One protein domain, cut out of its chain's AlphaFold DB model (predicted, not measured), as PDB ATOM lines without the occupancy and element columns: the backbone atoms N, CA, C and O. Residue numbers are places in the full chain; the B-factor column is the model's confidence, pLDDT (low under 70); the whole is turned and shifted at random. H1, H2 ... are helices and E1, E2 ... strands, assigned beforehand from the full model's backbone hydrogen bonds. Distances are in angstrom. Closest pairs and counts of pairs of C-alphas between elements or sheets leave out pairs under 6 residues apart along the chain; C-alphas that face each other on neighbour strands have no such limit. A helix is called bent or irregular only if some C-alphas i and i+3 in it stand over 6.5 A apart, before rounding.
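This is residues 62 to 168 and 208 to 255 of the 301 residues of the protein "Gamma-glutamyltransferase" of Bacillus cereus HuB4-4 (UniProt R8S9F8). What does the model look like? Helices H1, H2 and H4 make a bundle with H5 alongside H4, and H3 packs on the first part of H2, residues 78 to 82, and covers one face of the small sheet of E1, E2 and E3, whose other face is bare. The short helices H6, H7 and H8 lead away from H5 towards one end of the domain, and the unnamed residues 118 to 136 run far out from the middle. What is it built of? The printed part has 155 residues with eight named helices and three named strands, in the order H1 H2 E1 E2 H3 H4 H5 H6 H7 H8 E3, and its class is mostly helix. The sheet runs E1 E2 E3, antiparallel throughout. The whole is compact, with a radius of gyration of the C-alphas of 15.5 A and spans of 47 by 40 by 26 A.

How do the bundle's helices stand? H1, residues 62 to 72, and H2, residues 77 to 91, form a helical hairpin: they touch, closest at the C-alphas of Gly 67 and Ala 80, 4.6 A, and run opposite ways at a shallow tilt of 21 degrees. H4, residues 153 to 166, touches H2, closest at the C-alphas of Met 87 and Ser 160, 4.9 A, and runs the same way at a shallow tilt of 21 degrees. H1 and H4 are close but not clearly touching, with the closest C-alphas, those of Glu 66 and Pro 159, 7.0 A apart. Which helix is on the sheet? E1, residues 103 to 107, and E2, residues 113 to 117, form an antiparallel hairpin at 170 degrees, and E3, residues 252 to 254, is the antiparallel neighbour of E2 at 150 degrees. H3, residues 137 to 148, makes two layers with this sheet, a helix on one face: it lies over E2 at a height of 9.6 A and runs along the strands, at 16 degrees to E2 on the local plane. H2 touches H3 with residues 78 to 82 alone, closest at the C-alphas of Ile 82 and Met 141, 6.1 A, and only grazes the sheet. What follows H4? H5, residues 209 to 221, touches H4, closest at the C-alphas of Ala 164 and Ser 212, 5.0 A, opposite ways at a shallow tilt of 14 degrees. H6, residues 223 to 227, touches H5 only at the corner, and touches residues 138 to 142 of H3, closest at the C-alphas of Ala 139 and Thr 223, 6.0 A. H7, residues 230 to 239, only just touches H6, only at the corner, with 3 pairs of C-alphas within 8 A, and touches H8, residues 243 to 246, closest at the C-alphas of Asn 236 and Leu 243, 6.1 A. Which N and O atoms are within hydrogen-bond range? N 104 and O 116 of E1 and E2 are 2.9 A apart, and N 117 and O 252 of E2 and E3 are 2.8 A apart. Every O i to N i+4 pair is within range in H1, H2, H3, H5, H6 and H7, but 7 of 10 in H4; H8 is too short for such a pair.

Where do the elements begin and end? H1 begins at C-alpha 62, (-70.870, 120.281, 17.624), and E3 ends at C-alpha 254, (-86.112, 114.685, 43.377). How long are the longer ones? H1 measures 15.2 A, H2 20.3 A, H3 16.2 A, H4 20.5 A, H5 18.4 A and H7 14.2 A, and E1 and E2 13.3 A each. H4 is irregular, with C-alphas 156 and 159 7.0 A apart.

How large is it? The two C-alphas farthest apart, those of Arg 72 and Asn 127, are 48.8 A apart. Where is the cut, and which links are long? Residues 169 to 207 are not printed, and C-alphas 168 and 208 are 9.4 A apart across this cut. The links H2 to E1 and E2 to H3 are long, with 11 and 19 residues. Is confidence low anywhere? No printed residue is under 70.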
ATOM      1  N   LEU A  62     -69.810 121.017  18.334       98.25
ATOM      2  CA  LEU A  62     -70.870 120.281  17.624       98.25
ATOM      3  C   LEU A  62     -72.121 120.054  18.490       98.25
ATOM      4  O   LEU A  62     -73.236 120.125  17.983       98.25
ATOM      5  N   ALA A  63     -71.968 119.821  19.799       98.44
ATOM      6  CA  ALA A  63     -73.114 119.679  20.695       98.44
ATOM      7  C   ALA A  63     -73.840 121.023  20.888       98.44
ATOM      8  O   ALA A  63     -75.071 121.063  20.864       98.44
ATOM      9  N   VAL A  64     -73.087 122.128  21.004       98.44
ATOM     10  CA  VAL A  64     -73.648 123.492  21.033       98.44
ATOM     11  C   VAL A  64     -74.445 123.778  19.760       98.44
ATOM     12  O   VAL A  64     -75.585 124.238  19.842       98.44
ATOM     13  N   ASP A  65     -73.881 123.479  18.591       98.06
ATOM     14  CA  ASP A  65     -74.512 123.752  17.301       98.06
ATOM     15  C   ASP A  65     -75.826 122.989  17.120       98.06
ATOM     16  O   ASP A  65     -76.826 123.586  16.709       98.06
ATOM     17  N   GLU A  66     -75.852 121.696  17.454       98.50
ATOM     18  CA  GLU A  66     -77.071 120.886  17.364       98.50
ATOM     19  C   GLU A  66     -78.123 121.319  18.395       98.50
ATOM     20  O   GLU A  66     -79.292 121.479  18.041       98.50
ATOM     21  N   GLY A  67     -77.724 121.642  19.632       98.25
ATOM     22  CA  GLY A  67     -78.633 122.216  20.631       98.25
ATOM     23  C   GLY A  67     -79.249 123.545  20.173       98.25
ATOM     24  O   GLY A  67     -80.460 123.749  20.261       98.25
ATOM     25  N   MET A  68     -78.441 124.434  19.588       97.94
ATOM     26  CA  MET A  68     -78.925 125.700  19.025       97.94
ATOM     27  C   MET A  68     -79.855 125.493  17.824       97.94
ATOM     28  O   MET A  68     -80.780 126.283  17.632       97.94
ATOM     29  N   LYS A  69     -79.639 124.458  17.000       97.19
ATOM     30  CA  LYS A  69     -80.563 124.105  15.906       97.19
ATOM     31  C   LYS A  69     -81.924 123.663  16.442       97.19
ATOM     32  O   LYS A  69     -82.929 124.041  15.845       97.19
ATOM     33  N   ILE A  70     -81.965 122.919  17.549       97.44
ATOM     34  CA  ILE A  70     -83.221 122.519  18.198       97.44
ATOM     35  C   ILE A  70     -83.994 123.734  18.711       97.44
ATOM     36  O   ILE A  70     -85.164 123.897  18.367       97.44
ATOM     37  N   LEU A  71     -83.325 124.640  19.429       95.81
ATOM     38  CA  LEU A  71     -83.953 125.869  19.928       95.81
ATOM     39  C   LEU A  71     -84.469 126.753  18.779       95.81
ATOM     40  O   LEU A  71     -85.600 127.229  18.822       95.81
ATOM     41  N   ARG A  72     -83.693 126.907  17.694       93.94
ATOM     42  CA  ARG A  72     -84.119 127.654  16.490       93.94
ATOM     43  C   ARG A  72     -85.353 127.060  15.806       93.94
ATOM     44  O   ARG A  72     -86.075 127.792  15.139       93.94
ATOM     45  N   LYS A  73     -85.574 125.749  15.927       92.38
ATOM     46  CA  LYS A  73     -86.746 125.056  15.369       92.38
ATOM     47  C   LYS A  73     -87.974 125.120  16.286       92.38
ATOM     48  O   LYS A  73     -88.990 124.523  15.951       92.38
ATOM     49  N   GLY A  74     -87.892 125.833  17.412       91.94
ATOM     50  CA  GLY A  74     -88.984 125.966  18.378       91.94
ATOM     51  C   GLY A  74     -89.023 124.868  19.443       91.94
ATOM     52  O   GLY A  74     -89.994 124.803  20.189       91.94
ATOM     53  N   GLY A  75     -87.990 124.021  19.530       96.00
ATOM     54  CA  GLY A  75     -87.842 123.079  20.638       96.00
ATOM     55  C   GLY A  75     -87.550 123.800  21.950       96.00
ATOM     56  O   GLY A  75     -86.995 124.904  21.964       96.00
ATOM     57  N   ASN A  76     -87.903 123.169  23.064       95.69
ATOM     58  CA  ASN A  76     -87.665 123.747  24.381       95.69
ATOM     59  C   ASN A  76     -86.254 123.417  24.914       95.69
ATOM     60  O   ASN A  76     -85.462 122.709  24.285       95.69
ATOM     61  N   ALA A  77     -85.920 123.940  26.097       96.69
ATOM     62  CA  ALA A  77     -84.614 123.716  26.719       96.69
ATOM     63  C   ALA A  77     -84.320 122.232  27.014       96.69
ATOM     64  O   ALA A  77     -83.156 121.836  26.993       96.69
ATOM     65  N   ILE A  78     -85.346 121.410  27.262       98.06
ATOM     66  CA  ILE A  78     -85.194 119.972  27.517       98.06
ATOM     67  C   ILE A  78     -84.949 119.209  26.218       98.06
ATOM     68  O   ILE A  78     -84.039 118.385  26.182       98.06
ATOM     69  N   ASP A  79     -85.661 119.536  25.136       98.62
ATOM     70  CA  ASP A  79     -85.376 118.974  23.806       98.62
ATOM     71  C   ASP A  79     -83.916 119.244  23.411       98.62
ATOM     72  O   ASP A  79     -83.186 118.335  23.011       98.62
ATOM     73  N   ALA A  80     -83.457 120.489  23.591       98.69
ATOM     74  CA  ALA A  80     -82.070 120.860  23.329       98.69
ATOM     75  C   ALA A  80     -81.096 120.099  24.243       98.69
ATOM     76  O   ALA A  80     -80.087 119.584  23.759       98.69
ATOM     77  N   ALA A  81     -81.401 119.978  25.541       98.75
ATOM     78  CA  ALA A  81     -80.572 119.245  26.497       98.75
ATOM     79  C   ALA A  81     -80.432 117.756  26.144       98.75
ATOM     80  O   ALA A  81     -79.337 117.210  26.284       98.75
ATOM     81  N   ILE A  82     -81.492 117.109  25.648       98.88
ATOM     82  CA  ILE A  82     -81.453 115.707  25.204       98.88
ATOM     83  C   ILE A  82     -80.511 115.553  24.003       98.88
ATOM     84  O   ILE A  82     -79.613 114.709  24.042       98.88
ATOM     85  N   VAL A  83     -80.649 116.401  22.972       98.81
ATOM     86  CA  VAL A  83     -79.750 116.365  21.800       98.81
ATOM     87  C   VAL A  83     -78.303 116.600  22.204       98.81
ATOM     88  O   VAL A  83     -77.427 115.841  21.796       98.81
ATOM     89  N   ILE A  84     -78.049 117.615  23.035       98.88
ATOM     90  CA  ILE A  84     -76.708 117.923  23.544       98.88
ATOM     91  C   ILE A  84     -76.137 116.715  24.287       98.88
ATOM     92  O   ILE A  84     -75.001 116.329  24.033       98.88
ATOM     93  N   SER A  85     -76.920 116.086  25.162       98.88
ATOM     94  CA  SER A  85     -76.465 114.957  25.980       98.88
ATOM     95  C   SER A  85     -76.083 113.750  25.120       98.88
ATOM     96  O   SER A  85     -75.012 113.171  25.307       98.88
ATOM     97  N   TYR A  86     -76.912 113.389  24.132       98.88
ATOM     98  CA  TYR A  86     -76.580 112.316  23.189       98.88
ATOM     99  C   TYR A  86     -75.400 112.682  22.282       98.88
ATOM    100  O   TYR A  86     -74.579 111.817  21.979       98.88
ATOM    101  N   MET A  87     -75.292 113.947  21.866       98.81
ATOM    102  CA  MET A  87     -74.149 114.443  21.100       98.81
ATOM    103  C   MET A  87     -72.851 114.305  21.890       98.81
ATOM    104  O   MET A  87     -71.899 113.736  21.365       98.81
ATOM    105  N   LEU A  88     -72.810 114.752  23.149       98.88
ATOM    106  CA  LEU A  88     -71.625 114.632  24.007       98.88
ATOM    107  C   LEU A  88     -71.215 113.168  24.210       98.88
ATOM    108  O   LEU A  88     -70.029 112.866  24.166       98.88
ATOM    109  N   GLY A  89     -72.170 112.236  24.298       98.69
ATOM    110  CA  GLY A  89     -71.866 110.801  24.317       98.69
ATOM    111  C   GLY A  89     -71.185 110.259  23.049       98.69
ATOM    112  O   GLY A  89     -70.604 109.177  23.091       98.69
ATOM    113  N   VAL A  90     -71.253 110.988  21.928       98.81
ATOM    114  CA  VAL A  90     -70.617 110.636  20.648       98.81
ATOM    115  C   VAL A  90     -69.313 111.402  20.446       98.81
ATOM    116  O   VAL A  90     -68.297 110.784  20.136       98.81
ATOM    117  N   VAL A  91     -69.340 112.730  20.590       98.69
ATOM    118  CA  VAL A  91     -68.209 113.611  20.247       98.69
ATOM    119  C   VAL A  91     -67.269 113.878  21.425       98.69
ATOM    120  O   VAL A  91     -66.116 114.237  21.223       98.69
ATOM    121  N   GLU A  92     -67.729 113.628  22.653       98.19
ATOM    122  CA  GLU A  92     -66.953 113.731  23.895       98.19
ATOM    123  C   GLU A  92     -66.989 112.411  24.717       98.19
ATOM    124  O   GLU A  92     -67.287 112.408  25.920       98.19
ATOM    125  N   PRO A  93     -66.674 111.246  24.109       97.12
ATOM    126  CA  PRO A  93     -66.954 109.933  24.703       97.12
ATOM    127  C   PRO A  93     -66.075 109.595  25.921       97.12
ATOM    128  O   PRO A  93     -66.311 108.602  26.607       97.12
ATOM    129  N   TYR A  94     -65.045 110.398  26.209       96.75
ATOM    130  CA  TYR A  94     -64.207 110.239  27.401       96.75
ATOM    131  C   TYR A  94     -64.868 110.775  28.681       96.75
ATOM    132  O   TYR A  94     -64.384 110.468  29.773       96.75
ATOM    133  N   ALA A  95     -65.913 111.605  28.560       97.69
ATOM    134  CA  ALA A  95     -66.521 112.325  29.680       97.69
ATOM    135  C   ALA A  95     -67.928 111.827  30.040       97.69
ATOM    136  O   ALA A  95     -68.285 111.817  31.217       97.69
ATOM    137  N   SER A  96     -68.728 111.423  29.049       98.38
ATOM    138  CA  SER A  96     -70.120 110.999  29.247       98.38
ATOM    139  C   SER A  96     -70.579 110.031  28.152       98.38
ATOM    140  O   SER A  96     -69.877 109.828  27.162       98.38
ATOM    141  N   GLY A  97     -71.752 109.411  28.323       98.25
ATOM    142  CA  GLY A  97     -72.377 108.599  27.279       98.25
ATOM    143  C   GLY A  97     -73.355 107.551  27.806       98.25
ATOM    144  O   GLY A  97     -73.663 107.498  28.996       98.25
ATOM    145  N   LEU A  98     -73.809 106.677  26.899       98.25
ATOM    146  CA  LEU A  98     -74.853 105.676  27.167       98.25
ATOM    147  C   LEU A  98     -74.514 104.723  28.326       98.25
ATOM    148  O   LEU A  98     -75.410 104.225  28.994       98.25
ATOM    149  N   GLY A  99     -73.223 104.455  28.543       97.44
ATOM    150  CA  GLY A  99     -72.731 103.552  29.586       97.44
ATOM    151  C   GLY A  99     -72.634 104.165  30.986       97.44
ATOM    152  O   GLY A  99     -72.140 103.485  31.879       97.44
ATOM    153  N   GLY A 100     -73.057 105.420  31.175       98.12
ATOM    154  CA  GLY A 100     -73.012 106.112  32.464       98.12
ATOM    155  C   GLY A 100     -74.380 106.586  32.960       98.12
ATOM    156  O   GLY A 100     -75.426 106.022  32.630       98.12
ATOM    157  N   GLY A 101     -74.366 107.649  33.758       98.44
ATOM    158  CA  GLY A 101     -75.545 108.314  34.308       98.44
ATOM    159  C   GLY A 101     -75.313 109.808  34.534       98.44
ATOM    160  O   GLY A 101     -74.380 110.399  33.990       98.44
ATOM    161  N   GLY A 102     -76.170 110.443  35.333       98.44
ATOM    162  CA  GLY A 102     -76.063 111.874  35.606       98.44
ATOM    163  C   GLY A 102     -77.258 112.451  36.354       98.44
ATOM    164  O   GLY A 102     -78.020 111.734  36.999       98.44
ATOM    165  N   GLY A 103     -77.396 113.773  36.288       98.56
ATOM    166  CA  GLY A 103     -78.522 114.498  36.868       98.56
ATOM    167  C   GLY A 103     -78.911 115.703  36.016       98.56
ATOM    168  O   GLY A 103     -78.063 116.289  35.344       98.56
ATOM    169  N   MET A 104     -80.189 116.071  36.026       98.69
ATOM    170  CA  MET A 104     -80.719 117.217  35.282       98.69
ATOM    171  C   MET A 104     -81.541 118.102  36.217       98.69
ATOM    172  O   MET A 104     -82.597 117.697  36.699       98.69
ATOM    173  N   LEU A 105     -81.053 119.317  36.469       98.38
ATOM    174  CA  LEU A 105     -81.800 120.353  37.176       98.38
ATOM    175  C   LEU A 105     -82.631 121.144  36.165       98.38
ATOM    176  O   LEU A 105     -82.085 121.738  35.239       98.38
ATOM    177  N   ILE A 106     -83.942 121.170  36.370       96.81
ATOM    178  CA  ILE A 106     -84.901 121.861  35.511       96.81
ATOM    179  C   ILE A 106     -85.539 122.977  36.325       96.81
ATOM    180  O   ILE A 106     -86.070 122.734  37.409       96.81
ATOM    181  N   LEU A 107     -85.514 124.192  35.787       93.75
ATOM    182  CA  LEU A 107     -86.213 125.349  36.334       93.75
ATOM    183  C   LEU A 107     -87.112 125.925  35.244       93.75
ATOM    184  O   LEU A 107     -86.641 126.184  34.138       93.75
ATOM    185  N   ASN A 108     -88.393 126.114  35.550       84.38
ATOM    186  CA  ASN A 108     -89.329 126.743  34.628       84.38
ATOM    187  C   ASN A 108     -89.620 128.210  34.995       84.38
ATOM    188  O   ASN A 108     -89.236 128.701  36.058       84.38
ATOM    189  N   GLU A 109     -90.353 128.888  34.112       74.88
ATOM    190  CA  GLU A 109     -90.715 130.312  34.188       74.88
ATOM    191  C   GLU A 109     -91.525 130.724  35.433       74.88
ATOM    192  O   GLU A 109     -91.599 131.906  35.760       74.88
ATOM    193  N   HIS A 110     -92.093 129.767  36.172       76.06
ATOM    194  CA  HIS A 110     -92.897 130.020  37.374       76.06
ATOM    195  C   HIS A 110     -92.189 129.607  38.671       76.06
ATOM    196  O   HIS A 110     -92.830 129.455  39.711       76.06
ATOM    197  N   GLY A 111     -90.875 129.368  38.620       73.81
ATOM    198  CA  GLY A 111     -90.100 128.920  39.779       73.81
ATOM    199  C   GLY A 111     -90.392 127.475  40.198       73.81
ATOM    200  O   GLY A 111     -89.898 127.029  41.237       73.81
ATOM    201  N   LYS A 112     -91.162 126.716  39.401       86.75
ATOM    202  CA  LYS A 112     -91.304 125.272  39.588       86.75
ATOM    203  C   LYS A 112     -90.016 124.620  39.106       86.75
ATOM    204  O   LYS A 112     -89.579 124.783  37.969       86.75
ATOM    205  N   SER A 113     -89.415 123.883  40.023       93.50
ATOM    206  CA  SER A 113     -88.103 123.287  39.849       93.50
ATOM    207  C   SER A 113     -88.178 121.783  40.057       93.50
ATOM    208  O   SER A 113     -88.896 121.323  40.950       93.50
ATOM    209  N   ASN A 114     -87.405 121.033  39.286       96.50
ATOM    210  CA  ASN A 114     -87.293 119.591  39.419       96.50
ATOM    211  C   ASN A 114     -85.846 119.133  39.248       96.50
ATOM    212  O   ASN A 114     -85.062 119.809  38.585       96.50
ATOM    213  N   PHE A 115     -85.495 117.994  39.834       98.44
ATOM    214  CA  PHE A 115     -84.210 117.349  39.622       98.44
ATOM    215  C   PHE A 115     -84.427 115.895  39.211       98.44
ATOM    216  O   PHE A 115     -84.964 115.104  39.983       98.44
ATOM    217  N   ILE A 116     -84.003 115.547  38.002       98.56
ATOM    218  CA  ILE A 116     -84.043 114.175  37.495       98.56
ATOM    219  C   ILE A 116     -82.694 113.533  37.817       98.56
ATOM    220  O   ILE A 116     -81.671 113.976  37.297       98.56
ATOM    221  N   ASP A 117     -82.690 112.519  38.676       98.69
ATOM    222  CA  ASP A 117     -81.523 111.714  39.030       98.69
ATOM    223  C   ASP A 117     -81.538 110.415  38.221       98.69
ATOM    224  O   ASP A 117     -82.352 109.522  38.450       98.69
ATOM    225  N   TYR A 118     -80.630 110.339  37.254       98.75
ATOM    226  CA  TYR A 118     -80.422 109.175  36.401       98.75
ATOM    227  C   TYR A 118     -78.999 108.634  36.578       98.75
ATOM    228  O   TYR A 118     -78.339 108.199  35.629       98.75
ATOM    229  N   ARG A 119     -78.478 108.712  37.806       98.31
ATOM    230  CA  ARG A 119     -77.182 108.143  38.169       98.31
ATOM    231  C   ARG A 119     -77.223 106.617  38.104       98.31
ATOM    232  O   ARG A 119     -78.275 105.992  38.234       98.31
ATOM    233  N   GLU A 120     -76.064 106.013  37.894       97.75
ATOM    234  CA  GLU A 120     -75.918 104.566  37.902       97.75
ATOM    235  C   GLU A 120     -76.252 103.986  39.282       97.75
ATOM    236  O   GLU A 120     -75.889 104.557  40.315       97.75
ATOM    237  N   ILE A 121     -76.899 102.820  39.300       95.38
ATOM    238  CA  ILE A 121     -77.244 102.107  40.539       95.38
ATOM    239  C   ILE A 121     -76.374 100.861  40.709       95.38
ATOM    240  O   ILE A 121     -76.000 100.205  39.735       95.38
ATOM    241  N   ALA A 122     -76.047 100.517  41.953       94.44
ATOM    242  CA  ALA A 122     -75.291  99.306  42.247       94.44
ATOM    243  C   ALA A 122     -76.128  98.051  41.912       94.44
ATOM    244  O   ALA A 122     -77.284  97.969  42.337       94.44
ATOM    245  N   PRO A 123     -75.574  97.068  41.183       93.50
ATOM    246  CA  PRO A 123     -76.253  95.803  40.931       93.50
ATOM    247  C   PRO A 123     -76.292  94.912  42.183       93.50
ATOM    248  O   PRO A 123     -75.559  95.107  43.156       93.50
ATOM    249  N   SER A 124     -77.128  93.878  42.144       89.69
ATOM    250  CA  SER A 124     -77.172  92.837  43.168       89.69
ATOM    251  C   SER A 124     -76.033  91.820  42.974       89.69
ATOM    252  O   SER A 124     -75.721  91.465  41.836       89.69
ATOM    253  N   PRO A 125     -75.504  91.217  44.056       84.69
ATOM    254  CA  PRO A 125     -75.752  91.569  45.448       84.69
ATOM    255  C   PRO A 125     -75.005  92.854  45.832       84.69
ATOM    256  O   PRO A 125     -73.822  92.999  45.545       84.69
ATOM    257  N   ILE A 126     -75.671  93.735  46.583       78.12
ATOM    258  CA  ILE A 126     -75.127  95.041  47.010       78.12
ATOM    259  C   ILE A 126     -73.810  94.897  47.796       78.12
ATOM    260  O   ILE A 126     -72.977  95.796  47.790       78.12
ATOM    261  N   ASN A 127     -73.591  93.752  48.444       77.50
ATOM    262  CA  ASN A 127     -72.403  93.486  49.261       77.50
ATOM    263  C   ASN A 127     -71.145  93.193  48.424       77.50
ATOM    264  O   ASN A 127     -70.044  93.174  48.967       77.50
ATOM    265  N   ASN A 128     -71.301  92.921  47.125       75.12
ATOM    266  CA  ASN A 128     -70.201  92.756  46.181       75.12
ATOM    267  C   ASN A 128     -70.666  93.149  44.765       75.12
ATOM    268  O   ASN A 128     -70.826  92.281  43.905       75.12
ATOM    269  N   PRO A 129     -70.928  94.445  44.523       72.44
ATOM    270  CA  PRO A 129     -71.609  94.909  43.316       72.44
ATOM    271  C   PRO A 129     -70.682  94.980  42.086       72.44
ATOM    272  O   PRO A 129     -71.110  95.374  41.006       72.44
ATOM    273  N   GLY A 130     -69.401  94.618  42.222       80.56
ATOM    274  CA  GLY A 130     -68.390  94.870  41.196       80.56
ATOM    275  C   GLY A 130     -68.054  96.362  41.058       80.56
ATOM    276  O   GLY A 130     -68.371  97.171  41.926       80.56
ATOM    277  N   ASN A 131     -67.387  96.724  39.957       85.38
ATOM    278  CA  ASN A 131     -66.884  98.085  39.710       85.38
ATOM    279  C   ASN A 131     -67.738  98.885  38.710       85.38
ATOM    280  O   ASN A 131     -67.314  99.942  38.243       85.38
ATOM    281  N   THR A 132     -68.908  98.374  38.325       93.38
ATOM    282  CA  THR A 132     -69.759  98.981  37.296       93.38
ATOM    283  C   THR A 132     -71.196  99.026  37.790       93.38
ATOM    284  O   THR A 132     -71.757  98.001  38.168       93.38
ATOM    285  N   GLY A 133     -71.777 100.226  37.808       95.88
ATOM    286  CA  GLY A 133     -73.200 100.412  38.069       95.88
ATOM    287  C   GLY A 133     -74.035 100.172  36.812       95.88
ATOM    288  O   GLY A 133     -73.518 100.159  35.697       95.88
ATOM    289  N   ILE A 134     -75.339  99.992  36.993       97.94
ATOM    290  CA  ILE A 134     -76.293  99.893  35.888       97.94
ATOM    291  C   ILE A 134     -76.472 101.292  35.282       97.94
ATOM    292  O   ILE A 134     -76.880 102.189  36.023       97.94
ATOM    293  N   PRO A 135     -76.186 101.497  33.981       98.44
ATOM    294  CA  PRO A 135     -76.251 102.818  33.362       98.44
ATOM    295  C   PRO A 135     -77.655 103.421  33.389       98.44
ATOM    296  O   PRO A 135     -78.639 102.746  33.078       98.44
ATOM    297  N   GLY A 136     -77.740 104.706  33.717       98.75
ATOM    298  CA  GLY A 136     -79.000 105.435  33.836       98.75
ATOM    299  C   GLY A 136     -79.299 106.422  32.720       98.75
ATOM    300  O   GLY A 136     -80.434 106.869  32.587       98.75
ATOM    301  N   PHE A 137     -78.303 106.749  31.894       98.88
ATOM    302  CA  PHE A 137     -78.396 107.808  30.890       98.88
ATOM    303  C   PHE A 137     -79.623 107.687  29.972       98.88
ATOM    304  O   PHE A 137     -80.386 108.644  29.843       98.88
ATOM    305  N   VAL A 138     -79.841 106.517  29.358       98.75
ATOM    306  CA  VAL A 138     -80.925 106.324  28.376       98.75
ATOM    307  C   VAL A 138     -82.296 106.484  29.031       98.75
ATOM    308  O   VAL A 138     -83.134 107.217  28.509       98.75
ATOM    309  N   ALA A 139     -82.499 105.875  30.203       98.81
ATOM    310  CA  ALA A 139     -83.734 106.044  30.967       98.81
ATOM    311  C   ALA A 139     -83.933 107.497  31.426       98.81
ATOM    312  O   ALA A 139     -85.048 108.004  31.375       98.81
ATOM    313  N   GLY A 140     -82.862 108.189  31.825       98.81
ATOM    314  CA  GLY A 140     -82.903 109.600  32.211       98.81
ATOM    315  C   GLY A 140     -83.374 110.518  31.088       98.81
ATOM    316  O   GLY A 140     -84.216 111.386  31.316       98.81
ATOM    317  N   MET A 141     -82.851 110.316  29.875       98.88
ATOM    318  CA  MET A 141     -83.252 111.104  28.707       98.88
ATOM    319  C   MET A 141     -84.692 110.805  28.285       98.88
ATOM    320  O   MET A 141     -85.430 111.741  27.989       98.88
ATOM    321  N   GLU A 142     -85.108 109.533  28.295       98.75
ATOM    322  CA  GLU A 142     -86.496 109.149  27.994       98.75
ATOM    323  C   GLU A 142     -87.472 109.721  29.031       98.75
ATOM    324  O   GLU A 142     -88.428 110.391  28.659       98.75
ATOM    325  N   PHE A 143     -87.167 109.608  30.327       98.69
ATOM    326  CA  PHE A 143     -87.987 110.190  31.394       98.69
ATOM    327  C   PHE A 143     -88.109 111.722  31.280       98.69
ATOM    328  O   PHE A 143     -89.187 112.290  31.475       98.69
ATOM    329  N   ALA A 144     -87.010 112.418  30.962       98.38
ATOM    330  CA  ALA A 144     -87.032 113.866  30.751       98.38
ATOM    331  C   ALA A 144     -87.888 114.251  29.533       98.38
ATOM    332  O   ALA A 144     -88.647 115.221  29.595       98.38
ATOM    333  N   HIS A 145     -87.784 113.479  28.448       98.62
ATOM    334  CA  HIS A 145     -88.558 113.673  27.226       98.62
ATOM    335  C   HIS A 145     -90.051 113.438  27.434       98.62
ATOM    336  O   HIS A 145     -90.843 114.316  27.108       98.62
ATOM    337  N   GLU A 146     -90.441 112.327  28.056       98.12
ATOM    338  CA  GLU A 146     -91.850 112.015  28.324       98.12
ATOM    339  C   GLU A 146     -92.535 113.108  29.152       98.12
ATOM    340  O   GLU A 146     -93.719 113.398  28.971       98.12
ATOM    341  N   LYS A 147     -91.790 113.726  30.072       96.38
ATOM    342  CA  LYS A 147     -92.339 114.706  31.010       96.38
ATOM    343  C   LYS A 147     -92.298 116.145  30.506       96.38
ATOM    344  O   LYS A 147     -93.155 116.944  30.892       96.38
ATOM    345  N   TYR A 148     -91.285 116.495  29.717       96.38
ATOM    346  CA  TYR A 148     -90.996 117.886  29.357       96.38
ATOM    347  C   TYR A 148     -90.637 118.099  27.885       96.38
ATOM    348  O   TYR A 148     -90.498 119.248  27.477       96.38
ATOM    349  N   GLY A 149     -90.447 117.042  27.102       96.81
ATOM    350  CA  GLY A 149     -90.116 117.133  25.684       96.81
ATOM    351  C   GLY A 149     -91.277 117.675  24.853       96.81
ATOM    352  O   GLY A 149     -92.447 117.549  25.220       96.81
ATOM    353  N   SER A 150     -90.946 118.302  23.727       97.12
ATOM    354  CA  SER A 150     -91.933 118.807  22.760       97.12
ATOM    355  C   SER A 150     -91.648 118.395  21.316       97.12
ATOM    356  O   SER A 150     -92.554 118.416  20.485       97.12
ATOM    357  N   ILE A 151     -90.422 117.960  21.022       98.00
ATOM    358  CA  ILE A 151     -90.036 117.375  19.734       98.00
ATOM    359  C   ILE A 151     -89.968 115.857  19.886       98.00
ATOM    360  O   ILE A 151     -89.534 115.364  20.920       98.00
ATOM    361  N   GLU A 152     -90.365 115.097  18.866       98.06
ATOM    362  CA  GLU A 152     -90.289 113.632  18.900       98.06
ATOM    363  C   GLU A 152     -88.869 113.137  19.221       98.06
ATOM    364  O   GLU A 152     -87.897 113.562  18.594       98.06
ATOM    365  N   MET A 153     -88.749 112.191  20.161       98.38
ATOM    366  CA  MET A 153     -87.459 111.637  20.596       98.38
ATOM    367  C   MET A 153     -86.622 111.142  19.410       98.38
ATOM    368  O   MET A 153     -85.407 111.341  19.367       98.38
ATOM    369  N   ALA A 154     -87.273 110.552  18.404       98.31
ATOM    370  CA  ALA A 154     -86.588 110.060  17.223       98.31
ATOM    371  C   ALA A 154     -85.840 111.169  16.463       98.31
ATOM    372  O   ALA A 154     -84.725 110.931  15.996       98.31
ATOM    373  N   GLU A 155     -86.396 112.381  16.383       98.38
ATOM    374  CA  GLU A 155     -85.724 113.544  15.789       98.38
ATOM    375  C   GLU A 155     -84.540 114.016  16.641       98.38
ATOM    376  O   GLU A 155     -83.505 114.399  16.092       98.38
ATOM    377  N   LEU A 156     -84.662 113.940  17.969       98.81
ATOM    378  CA  LEU A 156     -83.612 114.347  18.909       98.81
ATOM    379  C   LEU A 156     -82.372 113.435  18.843       98.81
ATOM    380  O   LEU A 156     -81.254 113.895  19.068       98.81
ATOM    381  N   LEU A 157     -82.534 112.160  18.476       98.81
ATOM    382  CA  LEU A 157     -81.412 111.222  18.311       98.81
ATOM    383  C   LEU A 157     -80.713 111.321  16.945       98.81
ATOM    384  O   LEU A 157     -79.586 110.846  16.802       98.81
ATOM    385  N   LYS A 158     -81.332 111.937  15.928       98.81
ATOM    386  CA  LYS A 158     -80.744 111.992  14.575       98.81
ATOM    387  C   LYS A 158     -79.334 112.591  14.533       98.81
ATOM    388  O   LYS A 158     -78.499 112.012  13.835       98.81
ATOM    389  N   PRO A 159     -79.019 113.696  15.239       98.81
ATOM    390  CA  PRO A 159     -77.681 114.274  15.172       98.81
ATOM    391  C   PRO A 159     -76.601 113.326  15.704       98.81
ATOM    392  O   PRO A 159     -75.589 113.119  15.038       98.81
ATOM    393  N   SER A 160     -76.828 112.684  16.853       98.88
ATOM    394  CA  SER A 160     -75.853 111.754  17.433       98.88
ATOM    395  C   SER A 160     -75.667 110.508  16.562       98.88
ATOM    396  O   SER A 160     -74.531 110.083  16.353       98.88
ATOM    397  N   ILE A 161     -76.745 109.984  15.962       98.94
ATOM    398  CA  ILE A 161     -76.671 108.904  14.962       98.94
ATOM    399  C   ILE A 161     -75.818 109.340  13.768       98.94
ATOM    400  O   ILE A 161     -74.911 108.608  13.369       98.94
ATOM    401  N   PHE A 162     -76.071 110.537  13.227       98.81
ATOM    402  CA  PHE A 162     -75.349 111.063  12.073       98.81
ATOM    403  C   PHE A 162     -73.845 111.162  12.336       98.81
ATOM    404  O   PHE A 162     -73.067 110.654  11.527       98.81
ATOM    405  N   TYR A 163     -73.423 111.765  13.453       98.88
ATOM    406  CA  TYR A 163     -71.997 111.911  13.769       98.88
ATOM    407  C   TYR A 163     -71.340 110.593  14.192       98.88
ATOM    408  O   TYR A 163     -70.160 110.399  13.912       98.88
ATOM    409  N   ALA A 164     -72.074 109.659  14.803       98.88
ATOM    410  CA  ALA A 164     -71.542 108.326  15.084       98.88
ATOM    411  C   ALA A 164     -71.325 107.515  13.791       98.88
ATOM    412  O   ALA A 164     -70.333 106.798  13.675       98.88
ATOM    413  N   GLU A 165     -72.234 107.639  12.819       98.75
ATOM    414  CA  GLU A 165     -72.202 106.913  11.542       98.75
ATOM    415  C   GLU A 165     -71.214 107.505  10.542       98.75
ATOM    416  O   GLU A 165     -70.412 106.793   9.948       98.75
ATOM    417  N   ASN A 166     -71.266 108.821  10.353       98.62
ATOM    418  CA  ASN A 166     -70.458 109.504   9.353       98.62
ATOM    419  C   ASN A 166     -69.106 109.925   9.918       98.62
ATOM    420  O   ASN A 166     -68.181 110.150   9.143       98.62
ATOM    421  N   GLY A 167     -68.980 110.001  11.240       98.44
ATOM    422  CA  GLY A 167     -67.793 110.429  11.960       98.44
ATOM    423  C   GLY A 167     -67.663 111.941  12.112       98.44
ATOM    424  O   GLY A 167     -68.322 112.724  11.426       98.44
ATOM    425  N   PHE A 168     -66.763 112.341  13.005       98.62
ATOM    426  CA  PHE A 168     -66.398 113.730  13.284       98.62
ATOM    427  C   PHE A 168     -64.874 113.871  13.359       98.62
ATOM    428  O   PHE A 168     -64.163 112.876  13.523       98.62
ATOM    429  N   GLN A 208     -67.873 105.657  14.578       98.62
ATOM    430  CA  GLN A 208     -68.330 104.805  15.680       98.62
ATOM    431  C   GLN A 208     -69.543 103.961  15.255       98.62
ATOM    432  O   GLN A 208     -70.627 104.067  15.827       98.62
ATOM    433  N   GLU A 209     -69.368 103.084  14.262       98.19
ATOM    434  CA  GLU A 209     -70.463 102.305  13.646       98.19
ATOM    435  C   GLU A 209     -71.306 101.519  14.660       98.19
ATOM    436  O   GLU A 209     -72.535 101.549  14.623       98.19
ATOM    437  N   LYS A 210     -70.656 100.849  15.624       97.44
ATOM    438  CA  LYS A 210     -71.362 100.106  16.680       97.44
ATOM    439  C   LYS A 210     -72.229 101.019  17.544       97.44
ATOM    440  O   LYS A 210     -73.346 100.646  17.893       97.44
ATOM    441  N   LEU A 211     -71.730 102.212  17.870       98.62
ATOM    442  CA  LEU A 211     -72.493 103.199  18.628       98.62
ATOM    443  C   LEU A 211     -73.667 103.726  17.800       98.62
ATOM    444  O   LEU A 211     -74.770 103.803  18.327       98.62
ATOM    445  N   SER A 212     -73.462 104.007  16.509       98.75
ATOM    446  CA  SER A 212     -74.546 104.410  15.602       98.75
ATOM    447  C   SER A 212     -75.669 103.370  15.563       98.75
ATOM    448  O   SER A 212     -76.832 103.715  15.760       98.75
ATOM    449  N   ASN A 213     -75.335 102.084  15.418       98.62
ATOM    450  CA  ASN A 213     -76.330 101.008  15.422       98.62
ATOM    451  C   ASN A 213     -77.087 100.917  16.755       98.62
ATOM    452  O   ASN A 213     -78.305 100.742  16.766       98.62
ATOM    453  N   ASN A 214     -76.393 101.092  17.883       98.50
ATOM    454  CA  ASN A 214     -77.041 101.145  19.193       98.50
ATOM    455  C   ASN A 214     -77.983 102.350  19.317       98.50
ATOM    456  O   ASN A 214     -79.098 102.197  19.808       98.50
ATOM    457  N   LEU A 215     -77.577 103.524  18.829       98.81
ATOM    458  CA  LEU A 215     -78.414 104.723  18.821       98.81
ATOM    459  C   LEU A 215     -79.641 104.566  17.910       98.81
ATOM    460  O   LEU A 215     -80.727 104.959  18.318       98.81
ATOM    461  N   LYS A 216     -79.509 103.934  16.735       98.81
ATOM    462  CA  LYS A 216     -80.645 103.591  15.855       98.81
ATOM    463  C   LYS A 216     -81.623 102.633  16.544       98.81
ATOM    464  O   LYS A 216     -82.825 102.865  16.536       98.81
ATOM    465  N   ASN A 217     -81.117 101.611  17.237       98.31
ATOM    466  CA  ASN A 217     -81.968 100.708  18.017       98.31
ATOM    467  C   ASN A 217     -82.726 101.440  19.139       98.31
ATOM    468  O   ASN A 217     -83.904 101.160  19.360       98.31
ATOM    469  N   ILE A 218     -82.067 102.368  19.843       98.69
ATOM    470  CA  ILE A 218     -82.704 103.204  20.876       98.69
ATOM    471  C   ILE A 218     -83.728 104.154  20.242       98.69
ATOM    472  O   ILE A 218     -84.815 104.312  20.781       98.69
ATOM    473  N   GLN A 219     -83.427 104.737  19.080       98.56
ATOM    474  CA  GLN A 219     -84.359 105.582  18.331       98.56
ATOM    475  C   GLN A 219     -85.658 104.842  17.986       98.56
ATOM    476  O   GLN A 219     -86.733 105.428  18.077       98.56
ATOM    477  N   GLU A 220     -85.567 103.566  17.610       98.00
ATOM    478  CA  GLU A 220     -86.729 102.758  17.221       98.00
ATOM    479  C   GLU A 220     -87.514 102.186  18.409       98.00
ATOM    480  O   GLU A 220     -88.733 102.048  18.330       98.00
ATOM    481  N   LYS A 221     -86.826 101.782  19.486       97.94
ATOM    482  CA  LYS A 221     -87.419 100.959  20.561       97.94
ATOM    483  C   LYS A 221     -87.350 101.604  21.947       97.94
ATOM    484  O   LYS A 221     -87.745 100.963  22.921       97.94
ATOM    485  N   GLY A 222     -86.821 102.821  22.052       97.25
ATOM    486  CA  GLY A 222     -86.637 103.530  23.317       97.25
ATOM    487  C   GLY A 222     -85.776 102.749  24.313       97.25
ATOM    488  O   GLY A 222     -84.857 102.002  23.941       97.25
ATOM    489  N   THR A 223     -86.109 102.865  25.596       97.81
ATOM    490  CA  THR A 223     -85.434 102.137  26.686       97.81
ATOM    491  C   THR A 223     -85.446 100.614  26.528       97.81
ATOM    492  O   THR A 223     -84.509  99.955  26.990       97.81
ATOM    493  N   LEU A 224     -86.421 100.022  25.823       97.75
ATOM    494  CA  LEU A 224     -86.459  98.569  25.609       97.75
ATOM    495  C   LEU A 224     -85.215  98.062  24.866       97.75
ATOM    496  O   LEU A 224     -84.708  96.988  25.199       97.75
ATOM    497  N   ALA A 225     -84.673  98.832  23.912       97.56
ATOM    498  CA  ALA A 225     -83.435  98.458  23.221       97.56
ATOM    499  C   ALA A 225     -82.244  98.340  24.178       97.56
ATOM    500  O   ALA A 225     -81.441  97.415  24.044       97.56
ATOM    501  N   PHE A 226     -82.139  99.262  25.138       98.31
ATOM    502  CA  PHE A 226     -80.996  99.352  26.040       98.31
ATOM    503  C   PHE A 226     -81.101  98.379  27.216       98.31
ATOM    504  O   PHE A 226     -80.145  97.667  27.513       98.31
ATOM    505  N   TYR A 227     -82.271  98.320  27.858       98.38
ATOM    506  CA  TYR A 227     -82.455  97.605  29.121       98.38
ATOM    507  C   TYR A 227     -83.025  96.196  28.967       98.38
ATOM    508  O   TYR A 227     -82.977  95.446  29.929       98.38
ATOM    509  N   GLN A 228     -83.551  95.808  27.798       97.00
ATOM    510  CA  GLN A 228     -84.108  94.460  27.570       97.00
ATOM    511  C   GLN A 228     -83.619  93.800  26.267       97.00
ATOM    512  O   GLN A 228     -83.752  92.586  26.095       97.00
ATOM    513  N   GLY A 229     -83.055  94.587  25.346       94.25
ATOM    514  CA  GLY A 229     -82.567  94.138  24.045       94.25
ATOM    515  C   GLY A 229     -81.158  93.541  24.066       94.25
ATOM    516  O   GLY A 229     -80.639  93.098  25.092       94.25
ATOM    517  N   ASP A 230     -80.516  93.527  22.899       95.62
ATOM    518  CA  ASP A 230     -79.171  92.959  22.755       95.62
ATOM    519  C   ASP A 230     -78.106  93.773  23.499       95.62
ATOM    520  O   ASP A 230     -77.165  93.186  24.028       95.62
ATOM    521  N   ILE A 231     -78.311  95.085  23.668       97.62
ATOM    522  CA  ILE A 231     -77.439  95.935  24.491       97.62
ATOM    523  C   ILE A 231     -77.419  95.435  25.945       97.62
ATOM    524  O   ILE A 231     -76.346  95.303  26.530       97.62
ATOM    525  N   ALA A 232     -78.570  95.060  26.516       97.81
ATOM    526  CA  ALA A 232     -78.643  94.513  27.874       97.81
ATOM    527  C   ALA A 232     -77.867  93.193  28.008       97.81
ATOM    528  O   ALA A 232     -77.170  92.967  29.002       97.81
ATOM    529  N   LYS A 233     -77.943  92.327  26.989       97.56
ATOM    530  CA  LYS A 233     -77.189  91.063  26.941       97.56
ATOM    531  C   LYS A 233     -75.683  91.310  26.841       97.56
ATOM    532  O   LYS A 233     -74.911  90.628  27.515       97.56
ATOM    533  N   GLU A 234     -75.260  92.283  26.037       96.00
ATOM    534  CA  GLU A 234     -73.852  92.675  25.937       96.00
ATOM    535  C   GLU A 234     -73.334  93.271  27.250       96.00
ATOM    536  O   GLU A 234     -72.269  92.862  27.720       96.00
ATOM    537  N   LEU A 235     -74.110  94.150  27.894       95.12
ATOM    538  CA  LEU A 235     -73.791  94.697  29.213       95.12
ATOM    539  C   LEU A 235     -73.626  93.583  30.249       95.12
ATOM    540  O   LEU A 235     -72.593  93.534  30.918       95.12
ATOM    541  N   ASN A 236     -74.581  92.650  30.341       95.69
ATOM    542  CA  ASN A 236     -74.482  91.490  31.231       95.69
ATOM    543  C   ASN A 236     -73.202  90.683  30.964       95.69
ATOM    544  O   ASN A 236     -72.460  90.392  31.900       95.69
ATOM    545  N   LYS A 237     -72.899  90.384  29.696       95.44
ATOM    546  CA  LYS A 237     -71.699  89.625  29.315       95.44
ATOM    547  C   LYS A 237     -70.394  90.351  29.659       95.44
ATOM    548  O   LYS A 237     -69.406  89.698  29.985       95.44
ATOM    549  N   MET A 238     -70.361  91.678  29.546       91.81
ATOM    550  CA  MET A 238     -69.152  92.476  29.783       91.81
ATOM    551  C   MET A 238     -68.908  92.789  31.262       91.81
ATOM    552  O   MET A 238     -67.756  92.934  31.661       91.81
ATOM    553  N   THR A 239     -69.970  92.908  32.058       92.44
ATOM    554  CA  THR A 239     -69.900  93.427  33.439       92.44
ATOM    555  C   THR A 239     -70.283  92.400  34.502       92.44
ATOM    556  O   THR A 239     -70.021  92.621  35.681       92.44
ATOM    557  N   ASN A 240     -70.894  91.278  34.107       92.25
ATOM    558  CA  ASN A 240     -71.559  90.305  34.980       92.25
ATOM    559  C   ASN A 240     -72.747  90.865  35.784       92.25
ATOM    560  O   ASN A 240     -73.259  90.177  36.668       92.25
ATOM    561  N   ILE A 241     -73.236  92.069  35.466       95.00
ATOM    562  CA  ILE A 241     -74.458  92.613  36.066       95.00
ATOM    563  C   ILE A 241     -75.647  91.724  35.673       95.00
ATOM    564  O   ILE A 241     -75.866  91.528  34.475       95.00
ATOM    565  N   PRO A 242     -76.453  91.200  36.617       95.12
ATOM    566  CA  PRO A 242     -77.605  90.364  36.288       95.12
ATOM    567  C   PRO A 242     -78.605  91.086  35.377       95.12
ATOM    568  O   PRO A 242     -79.022  92.199  35.683       95.12
ATOM    569  N   LEU A 243     -79.079  90.420  34.315       96.62
ATOM    570  CA  LEU A 243     -80.109  90.977  33.417       96.62
ATOM    571  C   LEU A 243     -81.332  91.487  34.188       96.62
ATOM    572  O   LEU A 243     -81.827  92.571  33.926       96.62
ATOM    573  N   ARG A 244     -81.778  90.749  35.210       96.12
ATOM    574  CA  ARG A 244     -82.903  91.165  36.061       96.12
ATOM    575  C   ARG A 244     -82.700  92.524  36.744       96.12
ATOM    576  O   ARG A 244     -83.697  93.150  37.077       96.12
ATOM    577  N   ASP A 245     -81.456  92.934  36.988       96.56
ATOM    578  CA  ASP A 245     -81.148  94.214  37.621       96.56
ATOM    579  C   ASP A 245     -81.047  95.314  36.557       96.56
ATOM    580  O   ASP A 245     -81.609  96.385  36.754       96.56
ATOM    581  N   ILE A 246     -80.446  95.019  35.391       97.69
ATOM    582  CA  ILE A 246     -80.458  95.918  34.217       97.69
ATOM    583  C   ILE A 246     -81.902  96.289  33.859       97.69
ATOM    584  O   ILE A 246     -82.241  97.467  33.792       97.69
ATOM    585  N   ASN A 247     -82.779  95.289  33.729       96.88
ATOM    586  CA  ASN A 247     -84.185  95.474  33.367       96.88
ATOM    587  C   ASN A 247     -84.991  96.285  34.403       96.88
ATOM    588  O   ASN A 247     -86.108  96.703  34.104       96.88
ATOM    589  N   LYS A 248     -84.485  96.436  35.633       96.44
ATOM    590  CA  LYS A 248     -85.174  97.097  36.753       96.44
ATOM    591  C   LYS A 248     -84.673  98.510  37.032       96.44
ATOM    592  O   LYS A 248     -85.155  99.114  37.988       96.44
ATOM    593  N   TYR A 249     -83.723  99.020  36.249       98.12
ATOM    594  CA  TYR A 249     -83.267 100.397  36.401       98.12
ATOM    595  C   TYR A 249     -84.452 101.370  36.358       98.12
ATOM    596  O   TYR A 249     -85.324 101.250  35.498       98.12
ATOM    597  N   GLN A 250     -84.470 102.340  37.271       96.94
ATOM    598  CA  GLN A 250     -85.461 103.409  37.289       96.94
ATOM    599  C   GLN A 250     -84.796 104.735  37.636       96.94
ATOM    600  O   GLN A 250     -83.872 104.793  38.445       96.94
ATOM    601  N   VAL A 251     -85.300 105.792  37.009       98.44
ATOM    602  CA  VAL A 251     -84.924 107.177  37.285       98.44
ATOM    603  C   VAL A 251     -85.584 107.624  38.584       98.44
ATOM    604  O   VAL A 251     -86.752 107.317  38.830       98.44
ATOM    605  N   GLU A 252     -84.863 108.393  39.393       98.25
ATOM    606  CA  GLU A 252     -85.421 109.015  40.588       98.25
ATOM    607  C   GLU A 252     -85.711 110.498  40.344       98.25
ATOM    608  O   GLU A 252     -84.844 111.286  39.972       98.25
ATOM    609  N   GLU A 253     -86.947 110.912  40.602       97.44
ATOM    610  CA  GLU A 253     -87.316 112.322  40.603       97.44
ATOM    611  C   GLU A 253     -87.147 112.909  42.008       97.44
ATOM    612  O   GLU A 253     -87.653 112.373  42.998       97.44
ATOM    613  N   ARG A 254     -86.438 114.035  42.107       97.56
ATOM    614  CA  ARG A 254     -86.112 114.685  43.377       97.56
ATOM    615  C   ARG A 254     -86.480 116.162  43.350       97.56
ATOM    616  O   ARG A 254     -86.375 116.845  42.335       97.56
ATOM    617  N   LYS A 255     -86.830 116.700  44.518       96.81
ATOM    618  CA  LYS A 255     -86.914 118.154  44.695       96.81
ATOM    619  C   LYS A 255     -85.496 118.736  44.745       96.81
ATOM    620  O   LYS A 255     -84.689 118.229  45.526       96.81
TER     621      LYS A 255